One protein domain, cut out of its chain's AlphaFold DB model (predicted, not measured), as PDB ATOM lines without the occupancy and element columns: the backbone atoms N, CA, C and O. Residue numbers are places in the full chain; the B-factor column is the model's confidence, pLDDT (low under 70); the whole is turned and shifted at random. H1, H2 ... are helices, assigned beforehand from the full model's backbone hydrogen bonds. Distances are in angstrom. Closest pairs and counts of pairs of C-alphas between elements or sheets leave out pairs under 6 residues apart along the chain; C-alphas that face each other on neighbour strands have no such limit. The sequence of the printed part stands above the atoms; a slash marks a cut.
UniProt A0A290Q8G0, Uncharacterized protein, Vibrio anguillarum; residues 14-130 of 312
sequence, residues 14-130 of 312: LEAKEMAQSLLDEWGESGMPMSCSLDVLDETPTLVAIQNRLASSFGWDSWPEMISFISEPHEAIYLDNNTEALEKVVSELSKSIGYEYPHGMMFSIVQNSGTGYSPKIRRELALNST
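Overview. This is residues 14 to 130 of the 312 residues of an uncharacterized protein of Vibrio anguillarum (UniProt A0A290Q8G0). Four helices that cross one another, H1, H2, H4 and H5, make a closed four-sided ring in which each touches the next. Two short helices lie outside the ring: H3 packs on H2, and H6 only just meets H5. The printed part has 117 residues with six named helices, H1 to H6 in chain order, and no named strand; the class is all helix. It is compact, with a radius of gyration of the C-alphas of 13.8 A and spans of 44 by 32 by 23 A.

Along the chain. H1, the longest helix, is residues 14 to 30, 24.3 A from C-alpha 14 at (57.144, 42.072, -20.353) to C-alpha 30. H2 is residues 47 to 57, H3 residues 63 to 70, and H4 residues 83 to 96, 19.8 A long. H5 is residues 104 to 113 and H6 residues 119 to 128, ending at C-alpha 128 at (36.734, 31.100, -15.373).

Arrangement. H1, with residues 17 to 24 alone, touches H2 about perpendicular at 76 degrees; their closest C-alphas, of Ala 20 and Gln 51, are 5.5 A apart. H1 touches H5 at a steep tilt of 46 degrees, opposite ways, closest at the C-alphas of Ser 22 and Ser 113, 4.9 A. H2 touches H4 at 50 degrees, steep, closest at the C-alphas of Ser 57 and Val 89, 4.7 A. H4, with residues 90 to 94 alone, touches H5 at 72 degrees, only just about perpendicular; the closest C-alphas, of Val 90 and Met 106, are 6.0 A apart. H2 touches H3 through the C-alphas of Ala 55 and Trp 63, 5.1 A. H5 and H6 only just touch, with 3 pairs of C-alphas within 8 A, the closest Asn 112 and Leu 125 at 6.7 A. H1 and H3 are near each other; H1 and H4, and H2 and H5, are among the pairs apart. Every O i to N i+4 pair is within hydrogen-bond range in H1, H2, H3, H4 and H5, and 5 of 6 in H6.

Size, cuts and confidence. The C-alphas of Leu 38 and Pro 73, the two farthest apart, are 44.1 A apart. The links from H1 to H2 and from H3 to H4 are long. The printed part has no cut, and residues 38 to 42 have pLDDT under 70.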
ATOM      1  N   LEU A  14      57.473  43.483 -20.139       95.25
ATOM      2  CA  LEU A  14      57.144  42.072 -20.353       95.25
ATOM      3  C   LEU A  14      55.634  41.817 -20.208       95.25
ATOM      4  O   LEU A  14      55.067  41.136 -21.051       95.25
ATOM      5  N   GLU A  15      54.972  42.438 -19.230       94.69
ATOM      6  CA  GLU A  15      53.535  42.278 -19.010       94.69
ATOM      7  C   GLU A  15      52.737  42.910 -20.153       94.69
ATOM      8  O   GLU A  15      51.816  42.286 -20.672       94.69
ATOM      9  N   ALA A  16      53.125  44.106 -20.610       96.31
ATOM     10  CA  ALA A  16      52.489  44.736 -21.765       96.31
ATOM     11  C   ALA A  16      52.561  43.831 -23.009       96.31
ATOM     12  O   ALA A  16      51.570  43.649 -23.715       96.31
ATOM     13  N   LYS A  17      53.734  43.238 -23.273       97.06
ATOM     14  CA  LYS A  17      53.938  42.321 -24.405       97.06
ATOM     15  C   LYS A  17      53.105  41.048 -24.285       97.06
ATOM     16  O   LYS A  17      52.553  40.616 -25.291       97.06
ATOM     17  N   GLU A  18      53.012  40.473 -23.088       95.56
ATOM     18  CA  GLU A  18      52.151  39.315 -22.823       95.56
ATOM     19  C   GLU A  18      50.682  39.648 -23.087       95.56
ATOM     20  O   GLU A  18      50.027  38.902 -23.802       95.56
ATOM     21  N   MET A  19      50.185  40.794 -22.606       95.81
ATOM     22  CA  MET A  19      48.814  41.241 -22.886       95.81
ATOM     23  C   MET A  19      48.559  41.386 -24.391       95.81
ATOM     24  O   MET A  19      47.539  40.924 -24.884       95.81
ATOM     25  N   ALA A  20      49.495  41.977 -25.141       97.38
ATOM     26  CA  ALA A  20      49.359  42.108 -26.591       97.38
ATOM     27  C   ALA A  20      49.339  40.751 -27.313       97.38
ATOM     28  O   ALA A  20      48.597  40.588 -28.279       97.38
ATOM     29  N   GLN A  21      50.147  39.788 -26.859       97.31
ATOM     30  CA  GLN A  21      50.159  38.443 -27.432       97.31
ATOM     31  C   GLN A  21      48.862  37.696 -27.110       97.31
ATOM     32  O   GLN A  21      48.230  37.186 -28.024       97.31
ATOM     33  N   SER A  22      48.415  37.704 -25.852       94.62
ATOM     34  CA  SER A  22      47.150  37.074 -25.460       94.62
ATOM     35  C   SER A  22      45.950  37.700 -26.167       94.62
ATOM     36  O   SER A  22      45.025  36.988 -26.541       94.62
ATOM     37  N   LEU A  23      45.966  39.020 -26.390       95.81
ATOM     38  CA  LEU A  23      44.934  39.691 -27.175       95.81
ATOM     39  C   LEU A  23      44.936  39.213 -28.628       95.81
ATOM     40  O   LEU A  23      43.869  38.981 -29.176       95.81
ATOM     41  N   LEU A  24      46.112  39.066 -29.245       95.75
ATOM     42  CA  LEU A  24      46.243  38.550 -30.610       95.75
ATOM     43  C   LEU A  24      45.717  37.114 -30.725       95.75
ATOM     44  O   LEU A  24      44.996  36.819 -31.677       95.75
ATOM     45  N   ASP A  25      46.080  36.249 -29.780       92.69
ATOM     46  CA  ASP A  25      45.689  34.838 -29.786       92.69
ATOM     47  C   ASP A  25      44.157  34.709 -29.701       92.69
ATOM     48  O   ASP A  25      43.539  34.114 -30.581       92.69
ATOM     49  N   GLU A  26      43.528  35.382 -28.730       91.56
ATOM     50  CA  GLU A  26      42.067  35.385 -28.552       91.56
ATOM     51  C   GLU A  26      41.330  36.029 -29.743       91.56
ATOM     52  O   GLU A  26      40.267  35.577 -30.173       91.56
ATOM     53  N   TRP A  27      41.904  37.084 -30.326       91.31
ATOM     54  CA  TRP A  27      41.355  37.708 -31.530       91.31
ATOM     55  C   TRP A  27      41.343  36.732 -32.710       91.31
ATOM     56  O   TRP A  27      40.352  36.648 -33.432       91.31
ATOM     57  N   GLY A  28      42.427  35.974 -32.888       88.81
ATOM     58  CA  GLY A  28      42.526  34.946 -33.919       88.81
ATOM     59  C   GLY A  28      41.556  33.788 -33.690       88.81
ATOM     60  O   GLY A  28      40.883  33.367 -34.628       88.81
ATOM     61  N   GLU A  29      41.447  33.302 -32.452       85.75
ATOM     62  CA  GLU A  29      40.547  32.199 -32.087       85.75
ATOM     63  C   GLU A  29      39.065  32.571 -32.222       85.75
ATOM     64  O   GLU A  29      38.273  31.761 -32.703       85.75
ATOM     65  N   SER A  30      38.693  33.808 -31.882       83.25
ATOM     66  CA  SER A  30      37.316  34.305 -32.045       83.25
ATOM     67  C   SER A  30      36.893  34.499 -33.507       83.25
ATOM     68  O   SER A  30      35.703  34.649 -33.786       83.25
ATOM     69  N   GLY A  31      37.846  34.519 -34.448       84.31
ATOM     70  CA  GLY A  31      37.578  34.782 -35.863       84.31
ATOM     71  C   GLY A  31      37.137  36.220 -36.151       84.31
ATOM     72  O   GLY A  31      36.551  36.479 -37.203       84.31
ATOM     73  N   MET A  32      37.389  37.159 -35.231       83.94
ATOM     74  CA  MET A  32      37.029  38.560 -35.431       83.94
ATOM     75  C   MET A  32      37.879  39.207 -36.531       83.94
ATOM     76  O   MET A  32      39.111  39.151 -36.463       83.94
ATOM     77  N   PRO A  33      37.268  39.888 -37.519       86.25
ATOM     78  CA  PRO A  33      38.029  40.546 -38.569       86.25
ATOM     79  C   PRO A  33      38.796  41.752 -38.013       86.25
ATOM     80  O   PRO A  33      38.399  42.388 -37.034       86.25
ATOM     81  N   MET A  34      39.889  42.120 -38.682       86.50
ATOM     82  CA  MET A  34      40.662  43.332 -38.356       86.50
ATOM     83  C   MET A  34      40.011  44.630 -38.864       86.50
ATOM     84  O   MET A  34      40.454  45.733 -38.519       86.50
ATOM     85  N   SER A  35      38.964  44.500 -39.679       83.75
ATOM     86  CA  SER A  35      38.115  45.575 -40.183       83.75
ATOM     87  C   SER A  35      36.761  44.999 -40.594       83.75
ATOM     88  O   SER A  35      36.704  44.036 -41.352       83.75
ATOM     89  N   CYS A  36      35.665  45.607 -40.145       79.00
ATOM     90  CA  CYS A  36      34.308  45.283 -40.593       79.00
ATOM     91  C   CYS A  36      33.877  46.116 -41.815       79.00
ATOM     92  O   CYS A  36      32.719  46.055 -42.232       79.00
ATOM     93  N   SER A  37      34.781  46.920 -42.387       76.56
ATOM     94  CA  SER A  37      34.504  47.657 -43.620       76.56
ATOM     95  C   SER A  37      34.430  46.700 -44.809       76.56
ATOM     96  O   SER A  37      35.359  45.935 -45.052       76.56
ATOM     97  N   LEU A  38      33.352  46.802 -45.591       65.50
ATOM     98  CA  LEU A  38      33.143  46.022 -46.818       65.50
ATOM     99  C   LEU A  38      34.212  46.282 -47.898       65.50
ATOM    100  O   LEU A  38      34.328  45.498 -48.837       65.50
ATOM    101  N   ASP A  39      34.981  47.367 -47.765       68.75
ATOM    102  CA  ASP A  39      35.977  47.810 -48.745       68.75
ATOM    103  C   ASP A  39      37.403  47.315 -48.435       68.75
ATOM    104  O   ASP A  39      38.330  47.568 -49.209       68.75
ATOM    105  N   VAL A  40      37.603  46.621 -47.310       66.88
ATOM    106  CA  VAL A  40      38.919  46.156 -46.850       66.88
ATOM    107  C   VAL A  40      38.975  44.633 -46.952       66.88
ATOM    108  O   VAL A  40      38.107  43.932 -46.440       66.88
ATOM    109  N   LEU A  41      39.993  44.112 -47.646       63.84
ATOM    110  CA  LEU A  41      40.273  42.673 -47.662       63.84
ATOM    111  C   LEU A  41      40.591  42.208 -46.241       63.84
ATOM    112  O   LEU A  41      41.276  42.920 -45.517       63.84
ATOM    113  N   ASP A  42      40.119  41.018 -45.871       64.06
ATOM    114  CA  ASP A  42      40.331  40.450 -44.539       64.06
ATOM    115  C   ASP A  42      41.836  40.380 -44.216       64.06
ATOM    116  O   ASP A  42      42.596  39.611 -44.815       64.06
ATOM    117  N   GLU A  43      42.291  41.270 -43.334       74.94
ATOM    118  CA  GLU A  43      43.691  41.368 -42.939       74.94
ATOM    119  C   GLU A  43      43.953  40.403 -41.788       74.94
ATOM    120  O   GLU A  43      43.344  40.502 -40.722       74.94
ATOM    121  N   THR A  44      44.918  39.501 -41.970       82.12
ATOM    122  CA  THR A  44      45.374  38.642 -40.877       82.12
ATOM    123  C   THR A  44      45.902  39.510 -39.727       82.12
ATOM    124  O   THR A  44      46.792  40.340 -39.957       82.12
ATOM    125  N   PRO A  45      45.409  39.330 -38.488       86.44
ATOM    126  CA  PRO A  45      45.885  40.100 -37.351       86.44
ATOM    127  C   PRO A  45      47.384  39.863 -37.138       86.44
ATOM    128  O   PRO A  45      47.870  38.733 -37.132       86.44
ATOM    129  N   THR A  46      48.140  40.949 -36.969       92.56
ATOM    130  CA  THR A  46      49.574  40.894 -36.653       92.56
ATOM    131  C   THR A  46      49.827  41.442 -35.260       92.56
ATOM    132  O   THR A  46      49.138  42.356 -34.807       92.56
ATOM    133  N   LEU A  47      50.881  40.953 -34.603       95.69
ATOM    134  CA  LEU A  47      51.260  41.435 -33.275       95.69
ATOM    135  C   LEU A  47      51.502  42.951 -33.253       95.69
ATOM    136  O   LEU A  47      51.109  43.615 -32.304       95.69
ATOM    137  N   VAL A  48      52.096  43.516 -34.308       95.50
ATOM    138  CA  VAL A  48      52.337  44.966 -34.409       95.50
ATOM    139  C   VAL A  48      51.021  45.744 -34.493       95.50
ATOM    140  O   VAL A  48      50.872  46.773 -33.831       95.50
ATOM    141  N   ALA A  49      50.049  45.261 -35.272       93.06
ATOM    142  CA  ALA A  49      48.736  45.894 -35.358       93.06
ATOM    143  C   ALA A  49      47.999  45.841 -34.011       93.06
ATOM    144  O   ALA A  49      47.460  46.856 -33.570       93.06
ATOM    145  N   ILE A  50      48.035  44.690 -33.331       96.00
ATOM    146  CA  ILE A  50      47.425  44.511 -32.010       96.00
ATOM    147  C   ILE A  50      48.107  45.384 -30.953       96.00
ATOM    148  O   ILE A  50      47.418  46.056 -30.196       96.00
ATOM    149  N   GLN A  51      49.439  45.467 -30.943       97.38
ATOM    150  CA  GLN A  51      50.190  46.355 -30.048       97.38
ATOM    151  C   GLN A  51      49.763  47.819 -30.190       97.38
ATOM    152  O   GLN A  51      49.541  48.501 -29.191       97.38
ATOM    153  N   ASN A  52      49.611  48.307 -31.423       94.75
ATOM    154  CA  ASN A  52      49.176  49.682 -31.655       94.75
ATOM    155  C   ASN A  52      47.729  49.911 -31.196       94.75
ATOM    156  O   ASN A  52      47.474  50.879 -30.485       94.75
ATOM    157  N   ARG A  53      46.803  49.001 -31.530       95.06
ATOM    158  CA  ARG A  53      45.399  49.082 -31.083       95.06
ATOM    159  C   ARG A  53      45.282  49.031 -29.563       95.06
ATOM    160  O   ARG A  53      44.499  49.780 -28.992       95.06
ATOM    161  N   LEU A  54      46.089  48.189 -28.923       96.75
ATOM    162  CA  LEU A  54      46.150  48.058 -27.475       96.75
ATOM    163  C   LEU A  54      46.644  49.344 -26.805       96.75
ATOM    164  O   LEU A  54      46.035  49.814 -25.851       96.75
ATOM    165  N   ALA A  55      47.727  49.938 -27.309       97.19
ATOM    166  CA  ALA A  55      48.224  51.202 -26.776       97.19
ATOM    167  C   ALA A  55      47.160  52.306 -26.888       97.19
ATOM    168  O   ALA A  55      46.873  52.981 -25.898       97.19
ATOM    169  N   SER A  56      46.523  52.430 -28.056       95.62
ATOM    170  CA  SER A  56      45.445  53.397 -28.280       95.62
ATOM    171  C   SER A  56      44.240  53.162 -27.373       95.62
ATOM    172  O   SER A  56      43.758  54.112 -26.758       95.62
ATOM    173  N   SER A  57      43.790  51.915 -27.206       96.06
ATOM    174  CA  SER A  57      42.666  51.605 -26.316       96.06
ATOM    175  C   SER A  57      42.991  51.841 -24.840       96.06
ATOM    176  O   SER A  57      42.108  52.191 -24.062       96.06
ATOM    177  N   PHE A  58      44.265  51.735 -24.457       96.81
ATOM    178  CA  PHE A  58      44.765  52.086 -23.126       96.81
ATOM    179  C   PHE A  58      44.950  53.597 -22.916       96.81
ATOM    180  O   PHE A  58      45.313  54.013 -21.814       96.81
ATOM    181  N   GLY A  59      44.686  54.423 -23.933       95.69
ATOM    182  CA  GLY A  59      44.790  55.880 -23.868       95.69
ATOM    183  C   GLY A  59      46.183  56.435 -24.183       95.69
ATOM    184  O   GLY A  59      46.476  57.576 -23.821       95.69
ATOM    185  N   TRP A  60      47.052  55.650 -24.822       96.31
ATOM    186  CA  TRP A  60      48.364  56.082 -25.315       96.31
ATOM    187  C   TRP A  60      48.309  56.422 -26.805       96.31
ATOM    188  O   TRP A  60      47.568  55.800 -27.561       96.31
ATOM    189  N   ASP A  61      49.132  57.365 -27.258       94.31
ATOM    190  CA  ASP A  61      49.169  57.759 -28.670       94.31
ATOM    191  C   ASP A  61      49.779  56.646 -29.530       94.31
ATOM    192  O   ASP A  61      49.433  56.482 -30.700       94.31
ATOM    193  N   SER A  62      50.713  55.871 -28.964       95.38
ATOM    194  CA  SER A  62      51.365  54.768 -29.671       95.38
ATOM    195  C   SER A  62      51.995  53.735 -28.736       95.38
ATOM    196  O   SER A  62      52.324  54.019 -27.582       95.38
ATOM    197  N   TRP A  63      52.246  52.534 -29.265       97.50
ATOM    198  CA  TRP A  63      52.970  51.494 -28.537       97.50
ATOM    199  C   TRP A  63      54.374  51.938 -28.084       97.50
ATOM    200  O   TRP A  63      54.685  51.757 -26.908       97.50
ATOM    201  N   PRO A  64      55.221  52.576 -28.923       97.94
ATOM    202  CA  PRO A  64      56.521  53.079 -28.472       97.94
ATOM    203  C   PRO A  64      56.440  54.098 -27.329       97.94
ATOM    204  O   PRO A  64      57.282  54.050 -26.435       97.94
ATOM    205  N   GLU A  65      55.442  54.990 -27.331       96.94
ATOM    206  CA  GLU A  65      55.229  55.951 -26.236       96.94
ATOM    207  C   GLU A  65      54.926  55.214 -24.926       96.94
ATOM    208  O   GLU A  65      55.607  55.436 -23.924       96.94
ATOM    209  N   MET A  66      53.967  54.281 -24.954       97.31
ATOM    210  CA  MET A  66      53.615  53.472 -23.787       97.31
ATOM    211  C   MET A  66      54.821  52.682 -23.267       97.31
ATOM    212  O   MET A  66      55.111  52.715 -22.074       97.31
ATOM    213  N   ILE A  67      55.566  52.012 -24.158       97.94
ATOM    214  CA  ILE A  67      56.768  51.252 -23.787       97.94
ATOM    215  C   ILE A  67      57.833  52.161 -23.165       97.94
ATOM    216  O   ILE A  67      58.459  51.778 -22.176       97.94
ATOM    217  N   SER A  68      58.039  53.362 -23.712       97.44
ATOM    218  CA  SER A  68      58.989  54.324 -23.152       97.44
ATOM    219  C   SER A  68      58.592  54.756 -21.742       97.44
ATOM    220  O   SER A  68      59.470  54.889 -20.896       97.44
ATOM    221  N   PHE A  69      57.298  54.956 -21.477       96.88
ATOM    222  CA  PHE A  69      56.810  55.326 -20.150       96.88
ATOM    223  C   PHE A  69      57.006  54.196 -19.132       96.88
ATOM    224  O   PHE A  69      57.605  54.408 -18.082       96.88
ATOM    225  N   ILE A  70      56.570  52.974 -19.462       96.69
ATOM    226  CA  ILE A  70      56.651  51.828 -18.537       96.69
ATOM    227  C   ILE A  70      58.082  51.307 -18.324       96.69
ATOM    228  O   ILE A  70      58.296  50.403 -17.517       96.69
ATOM    229  N   SER A  71      59.058  51.829 -19.074       95.75
ATOM    230  CA  SER A  71      60.484  51.538 -18.873       95.75
ATOM    231  C   SER A  71      61.052  52.225 -17.625       95.75
ATOM    232  O   SER A  71      62.081  51.791 -17.112       95.75
ATOM    233  N   GLU A  72      60.384  53.268 -17.130       94.94
ATOM    234  CA  GLU A  72      60.755  54.015 -15.927       94.94
ATOM    235  C   GLU A  72      59.890  53.593 -14.722       94.94
ATOM    236  O   GLU A  72      58.806  53.032 -14.907       94.94
ATOM    237  N   PRO A  73      60.316  53.855 -13.470       95.00
ATOM    238  CA  PRO A  73      59.488  53.599 -12.294       95.00
ATOM    239  C   PRO A  73      58.157  54.362 -12.349       95.00
ATOM    240  O   PRO A  73      58.133  55.588 -12.445       95.00
ATOM    241  N   HIS A  74      57.049  53.635 -12.237       95.25
ATOM    242  CA  HIS A  74      55.693  54.177 -12.268       95.25
ATOM    243  C   HIS A  74      54.754  53.314 -11.413       95.25
ATOM    244  O   HIS A  74      55.115  52.222 -10.970       95.25
ATOM    245  N   GLU A  75      53.545  53.814 -11.170       94.56
ATOM    246  CA  GLU A  75      52.467  53.036 -10.562       94.56
ATOM    247  C   GLU A  75      51.639  52.367 -11.661       94.56
ATOM    248  O   GLU A  75      51.223  53.025 -12.617       94.56
ATOM    249  N   ALA A  76      51.417  51.058 -11.536       95.88
ATOM    250  CA  ALA A  76      50.606  50.313 -12.485       95.88
ATOM    251  C   ALA A  76      49.118  50.654 -12.322       95.88
ATOM    252  O   ALA A  76      48.611  50.771 -11.205       95.88
ATOM    253  N   ILE A  77      48.409  50.766 -13.443       95.62
ATOM    254  CA  ILE A  77      46.979  51.072 -13.498       95.62
ATOM    255  C   ILE A  77      46.308  49.990 -14.339       95.62
ATOM    256  O   ILE A  77      46.634  49.835 -15.515       95.62
ATOM    257  N   TYR A  78      45.361  49.271 -13.740       96.38
ATOM    258  CA  TYR A  78      44.656  48.143 -14.352       96.38
ATOM    259  C   TYR A  78      43.143  48.390 -14.430       96.38
ATOM    260  O   TYR A  78      42.607  49.297 -13.791       96.38
ATOM    261  N   LEU A  79      42.451  47.540 -15.190       95.06
ATOM    262  CA  LEU A  79      40.991  47.515 -15.346       95.06
ATOM    263  C   LEU A  79      40.243  46.883 -14.160       95.06
ATOM    264  O   LEU A  79      39.015  46.799 -14.176       95.06
ATOM    265  N   ASP A  80      40.966  46.419 -13.143       92.69
ATOM    266  CA  ASP A  80      40.432  45.705 -11.984       92.69
ATOM    267  C   ASP A  80      39.216  46.420 -11.365       92.69
ATOM    268  O   ASP A  80      39.323  47.528 -10.841       92.69
ATOM    269  N   ASN A  81      38.049  45.764 -11.402       83.69
ATOM    270  CA  ASN A  81      36.765  46.273 -10.893       83.69
ATOM    271  C   ASN A  81      36.341  47.653 -11.443       83.69
ATOM    272  O   ASN A  81      35.527  48.336 -10.819       83.69
ATOM    273  N   ASN A  82      36.870  48.073 -12.596       89.69
ATOM    274  CA  ASN A  82      36.565  49.361 -13.210       89.69
ATOM    275  C   ASN A  82      35.805  49.171 -14.528       89.69
ATOM    276  O   ASN A  82      36.384  49.198 -15.616       89.69
ATOM    277  N   THR A  83      34.488  48.991 -14.419       87.50
ATOM    278  CA  THR A  83      33.600  48.776 -15.571       87.50
ATOM    279  C   THR A  83      33.642  49.940 -16.562       87.50
ATOM    280  O   THR A  83      33.652  49.705 -17.764       87.50
ATOM    281  N   GLU A  84      33.758  51.188 -16.093       90.56
ATOM    282  CA  GLU A  84      33.832  52.360 -16.977       90.56
ATOM    283  C   GLU A  84      35.128  52.364 -17.809       90.56
ATOM    284  O   GLU A  84      35.116  52.693 -18.996       90.56
ATOM    285  N   ALA A  85      36.261  51.988 -17.208       92.25
ATOM    286  CA  ALA A  85      37.518  51.856 -17.939       92.25
ATOM    287  C   ALA A  85      37.482  50.678 -18.924       92.25
ATOM    288  O   ALA A  85      37.972  50.817 -20.045       92.25
ATOM    289  N   LEU A  86      36.863  49.555 -18.543       93.69
ATOM    290  CA  LEU A  86      36.660  48.411 -19.434       93.69
ATOM    291  C   LEU A  86      35.820  48.803 -20.656       93.69
ATOM    292  O   LEU A  86      36.235  48.551 -21.784       93.69
ATOM    293  N   GLU A  87      34.679  49.462 -20.445       92.94
ATOM    294  CA  GLU A  87      33.815  49.948 -21.527       92.94
ATOM    295  C   GLU A  87      34.564  50.886 -22.481       92.94
ATOM    296  O   GLU A  87      34.389  50.789 -23.694       92.94
ATOM    297  N   LYS A  88      35.445  51.754 -21.961       94.00
ATOM    298  CA  LYS A  88      36.294  52.629 -22.789       94.00
ATOM    299  C   LYS A  88      37.291  51.839 -23.629       94.00
ATOM    300  O   LYS A  88      37.339  52.050 -24.838       94.00
ATOM    301  N   VAL A  89      38.040  50.911 -23.026       95.94
ATOM    302  CA  VAL A  89      38.989  50.048 -23.756       95.94
ATOM    303  C   VAL A  89      38.266  49.273 -24.857       95.94
ATOM    304  O   VAL A  89      38.703  49.270 -26.008       95.94
ATOM    305  N   VAL A  90      37.126  48.661 -24.528       95.38
ATOM    306  CA  VAL A  90      36.309  47.901 -25.480       95.38
ATOM    307  C   VAL A  90      35.747  48.803 -26.572       95.38
ATOM    308  O   VAL A  90      35.749  48.409 -27.738       95.38
ATOM    309  N   SER A  91      35.297  50.014 -26.242       94.94
ATOM    310  CA  SER A  91      34.795  50.975 -27.225       94.94
ATOM    311  C   SER A  91      35.884  51.381 -28.214       94.94
ATOM    312  O   SER A  91      35.634  51.359 -29.415       94.94
ATOM    313  N   GLU A  92      37.099  51.675 -27.753       95.50
ATOM    314  CA  GLU A  92      38.208  52.041 -28.642       95.50
ATOM    315  C   GLU A  92      38.656  50.873 -29.532       95.50
ATOM    316  O   GLU A  92      38.859  51.050 -30.735       95.50
ATOM    317  N   LEU A  93      38.727  49.651 -28.990       95.12
ATOM    318  CA  LEU A  93      38.995  48.461 -29.803       95.12
ATOM    319  C   LEU A  93      37.880  48.209 -30.829       95.12
ATOM    320  O   LEU A  93      38.175  47.914 -31.986       95.12
ATOM    321  N   SER A  94      36.617  48.391 -30.445       94.25
ATOM    322  CA  SER A  94      35.458  48.221 -31.335       94.25
ATOM    323  C   SER A  94      35.460  49.256 -32.470       94.25
ATOM    324  O   SER A  94      35.312  48.896 -33.639       94.25
ATOM    325  N   LYS A  95      35.737  50.529 -32.158       93.31
ATOM    326  CA  LYS A  95      35.909  51.601 -33.156       93.31
ATOM    327  C   LYS A  95      37.031  51.301 -34.129       93.31
ATOM    328  O   LYS A  95      36.887  51.544 -35.323       93.31
ATOM    329  N   SER A  96      38.129  50.727 -33.638       91.12
ATOM    330  CA  SER A  96      39.278  50.403 -34.480       91.12
ATOM    331  C   SER A  96      38.936  49.411 -35.604       91.12
ATOM    332  O   SER A  96      39.641  49.375 -36.612       91.12
ATOM    333  N   ILE A  97      37.860  48.628 -35.468       89.81
ATOM    334  CA  ILE A  97      37.358  47.718 -36.510       89.81
ATOM    335  C   ILE A  97      36.065  48.193 -37.187       89.81
ATOM    336  O   ILE A  97      35.532  47.482 -38.032       89.81
ATOM    337  N   GLY A  98      35.586  49.402 -36.884       89.00
ATOM    338  CA  GLY A  98      34.442  50.020 -37.562       89.00
ATOM    339  C   GLY A  98      33.103  49.938 -36.823       89.00
ATOM    340  O   GLY A  98      32.076  50.255 -37.420       89.00
ATOM    341  N   TYR A  99      33.082  49.545 -35.547       89.50
ATOM    342  CA  TYR A  99      31.880  49.638 -34.714       89.50
ATOM    343  C   TYR A  99      31.852  50.944 -33.912       89.50
ATOM    344  O   TYR A  99      32.757  51.234 -33.136       89.50
ATOM    345  N   GLU A 100      30.756  51.697 -34.011       90.00
ATOM    346  CA  GLU A 100      30.536  52.943 -33.251       90.00
ATOM    347  C   GLU A 100      30.025  52.709 -31.812       90.00
ATOM    348  O   GLU A 100      29.653  53.643 -31.103       90.00
ATOM    349  N   TYR A 101      29.977  51.453 -31.368       88.06
ATOM    350  CA  TYR A 101      29.499  51.032 -30.051       88.06
ATOM    351  C   TYR A 101      30.429  49.953 -29.469       88.06
ATOM    352  O   TYR A 101      31.150  49.301 -30.227       88.06
ATOM    353  N   PRO A 102      30.449  49.745 -28.139       88.00
ATOM    354  CA  PRO A 102      31.237  48.676 -27.532       88.00
ATOM    355  C   PRO A 102      30.630  47.304 -27.875       88.00
ATOM    356  O   PRO A 102      29.552  46.949 -27.401       88.00
ATOM    357  N   HIS A 103      31.307  46.541 -28.736       87.50
ATOM    358  CA  HIS A 103      30.798  45.278 -29.267       87.50
ATOM    359  C   HIS A 103      30.899  44.138 -28.234       87.50
ATOM    360  O   HIS A 103      31.946  43.949 -27.615       87.50
ATOM    361  N   GLY A 104      29.846  43.323 -28.085       85.06
ATOM    362  CA  GLY A 104      29.777  42.243 -27.081       85.06
ATOM    363  C   GLY A 104      30.918  41.222 -27.177       85.06
ATOM    364  O   GLY A 104      31.565  40.897 -26.184       85.06
ATOM    365  N   MET A 105      31.254  40.781 -28.389       85.12
ATOM    366  CA  MET A 105      32.395  39.877 -28.589       85.12
ATOM    367  C   MET A 105      33.742  40.539 -28.245       85.12
ATOM    368  O   MET A 105      34.658  39.856 -27.808       85.12
ATOM    369  N   MET A 106      33.861  41.869 -28.345       91.00
ATOM    370  CA  MET A 106      35.085  42.569 -27.946       91.00
ATOM    371  C   MET A 106      35.256  42.601 -26.420       91.00
ATOM    372  O   MET A 106      36.380  42.499 -25.935       91.00
ATOM    373  N   PHE A 107      34.159  42.655 -25.649       90.25
ATOM    374  CA  PHE A 107      34.229  42.400 -24.203       90.25
ATOM    375  C   PHE A 107      34.796  41.010 -23.918       90.25
ATOM    376  O   PHE A 107      35.717  40.885 -23.112       90.25
ATOM    377  N   SER A 108      34.289  39.993 -24.622       86.81
ATOM    378  CA  SER A 108      34.738  38.607 -24.452       86.81
ATOM    379  C   SER A 108      36.227  38.469 -24.763       86.81
ATOM    380  O   SER A 108      36.968  37.955 -23.933       86.81
ATOM    381  N   ILE A 109      36.693  39.036 -25.882       91.06
ATOM    382  CA  ILE A 109      38.107  39.013 -26.280       91.06
ATOM    383  C   ILE A 109      39.008  39.678 -25.223       91.06
ATOM    384  O   ILE A 109      40.042  39.129 -24.834       91.06
ATOM    385  N   VAL A 110      38.632  40.854 -24.707       93.75
ATOM    386  CA  VAL A 110      39.421  41.556 -23.676       93.75
ATOM    387  C   VAL A 110      39.460  40.765 -22.365       93.75
ATOM    388  O   VAL A 110      40.522  40.637 -21.754       93.75
ATOM    389  N   GLN A 111      38.325  40.215 -21.936       91.31
ATOM    390  CA  GLN A 111      38.231  39.453 -20.690       91.31
ATOM    391  C   GLN A 111      38.954  38.104 -20.778       91.31
ATOM    392  O   GLN A 111      39.713  37.768 -19.871       91.31
ATOM    393  N   ASN A 112      38.781  37.360 -21.870       89.06
ATOM    394  CA  ASN A 112      39.417  36.058 -22.080       89.06
ATOM    395  C   ASN A 112      40.938  36.178 -22.225       89.06
ATOM    396  O   ASN A 112      41.674  35.423 -21.593       89.06
ATOM    397  N   SER A 113      41.419  37.190 -22.956       92.62
ATOM    398  CA  SER A 113      42.859  37.476 -23.052       92.62
ATOM    399  C   SER A 113      43.464  38.011 -21.746       92.62
ATOM    400  O   SER A 113      44.687  38.065 -21.597       92.62
ATOM    401  N   GLY A 114      42.632  38.457 -20.797       93.19
ATOM    402  CA  GLY A 114      43.074  39.125 -19.577       93.19
ATOM    403  C   GLY A 114      43.710  40.500 -19.829       93.19
ATOM    404  O   GLY A 114      44.391  41.045 -18.957       93.19
ATOM    405  N   THR A 115      43.511  41.077 -21.011       94.81
ATOM    406  CA  THR A 115      44.153  42.326 -21.421       94.81
ATOM    407  C   THR A 115      43.751  43.488 -20.514       94.81
ATOM    408  O   THR A 115      42.572  43.768 -20.328       94.81
ATOM    409  N   GLY A 116      44.742  44.188 -19.955       95.12
ATOM    410  CA  GLY A 116      44.529  45.350 -19.084       95.12
ATOM    411  C   GLY A 116      44.195  45.012 -17.630       95.12
ATOM    412  O   GLY A 116      44.133  45.921 -16.804       95.12
ATOM    413  N   TYR A 117      44.037  43.734 -17.286       95.88
ATOM    414  CA  TYR A 117      43.813  43.277 -15.914       95.88
ATOM    415  C   TYR A 117      45.124  42.991 -15.179       95.88
ATOM    416  O   TYR A 117      46.122  42.583 -15.780       95.88
ATOM    417  N   SER A 118      45.120  43.147 -13.854       95.19
ATOM    418  CA  SER A 118      46.289  42.816 -13.037       95.19
ATOM    419  C   SER A 118      46.607  41.316 -13.067       95.19
ATOM    420  O   SER A 118      45.726  40.489 -13.324       95.19
ATOM    421  N   PRO A 119      47.838  40.894 -12.713       93.00
ATOM    422  CA  PRO A 119      48.197  39.475 -12.637       93.00
ATOM    423  C   PRO A 119      47.308  38.645 -11.699       93.00
ATOM    424  O   PRO A 119      47.219  37.423 -11.830       93.00
ATOM    425  N   LYS A 120      46.679  39.275 -10.700       92.69
ATOM    426  CA  LYS A 120      45.712  38.595  -9.836       92.69
ATOM    427  C   LYS A 120      44.429  38.303 -10.614       92.69
ATOM    428  O   LYS A 120      44.059  37.139 -10.712       92.69
ATOM    429  N   ILE A 121      43.817  39.328 -11.203       92.31
ATOM    430  CA  ILE A 121      42.550  39.184 -11.926       92.31
ATOM    431  C   ILE A 121      42.718  38.338 -13.194       92.31
ATOM    432  O   ILE A 121      41.883  37.482 -13.450       92.31
ATOM    433  N   ARG A 122      43.831  38.458 -13.931       91.25
ATOM    434  CA  ARG A 122      44.127  37.576 -15.080       91.25
ATOM    435  C   ARG A 122      44.102  36.093 -14.710       91.25
ATOM    436  O   ARG A 122      43.573  35.287 -15.465       91.25
ATOM    437  N   ARG A 123      44.640  35.724 -13.541       89.31
ATOM    438  CA  ARG A 123      44.587  34.333 -13.057       89.31
ATOM    439  C   ARG A 123      43.161  33.897 -12.728       89.31
ATOM    440  O   ARG A 123      42.812  32.758 -13.003       89.31
ATOM    441  N   GLU A 124      42.350  34.787 -12.163       89.19
ATOM    442  CA  GLU A 124      40.937  34.515 -11.872       89.19
ATOM    443  C   GLU A 124      40.113  34.358 -13.165       89.19
ATOM    444  O   GLU A 124      39.350  33.403 -13.285       89.19
ATOM    445  N   LEU A 125      40.326  35.224 -14.163       87.19
ATOM    446  CA  LEU A 125      39.688  35.140 -15.486       87.19
ATOM    447  C   LEU A 125      40.101  33.873 -16.244       87.19
ATOM    448  O   LEU A 125      39.256  33.186 -16.810       87.19
ATOM    449  N   ALA A 126      41.383  33.500 -16.206       84.06
ATOM    450  CA  ALA A 126      41.861  32.276 -16.848       84.06
ATOM    451  C   ALA A 126      41.202  31.012 -16.266       84.06
ATOM    452  O   ALA A 126      40.889  30.085 -17.007       84.06
ATOM    453  N   LEU A 127      40.944  30.981 -14.953       84.88
ATOM    454  CA  LEU A 127      40.225  29.875 -14.305       84.88
ATOM    455  C   LEU A 127      38.739  29.825 -14.696       84.88
ATOM    456  O   LEU A 127      38.147  28.746 -14.712       84.88
ATOM    457  N   ASN A 128      38.144  30.977 -15.013       85.62
ATOM    458  CA  ASN A 128      36.734  31.100 -15.373       85.62
ATOM    459  C   ASN A 128      36.474  31.128 -16.882       85.62
ATOM    460  O   ASN A 128      35.308  31.064 -17.279       85.62
ATOM    461  N   SER A 129      37.518  31.113 -17.709       83.94
ATOM    462  CA  SER A 129      37.408  31.086 -19.166       83.94
ATOM    463  C   SER A 129      36.715  29.816 -19.670       83.94
ATOM    464  O   SER A 129      36.962  28.704 -19.184       83.94
ATOM    465  N   THR A 130      35.815  29.990 -20.634       87.19
ATOM    466  CA  THR A 130      35.131  28.920 -21.370       87.19
ATOM    467  C   THR A 130      35.062  29.273 -22.851       87.19
ATOM    468  O   THR A 130      35.215  30.446 -23.192       87.19
TER     469      THR A 130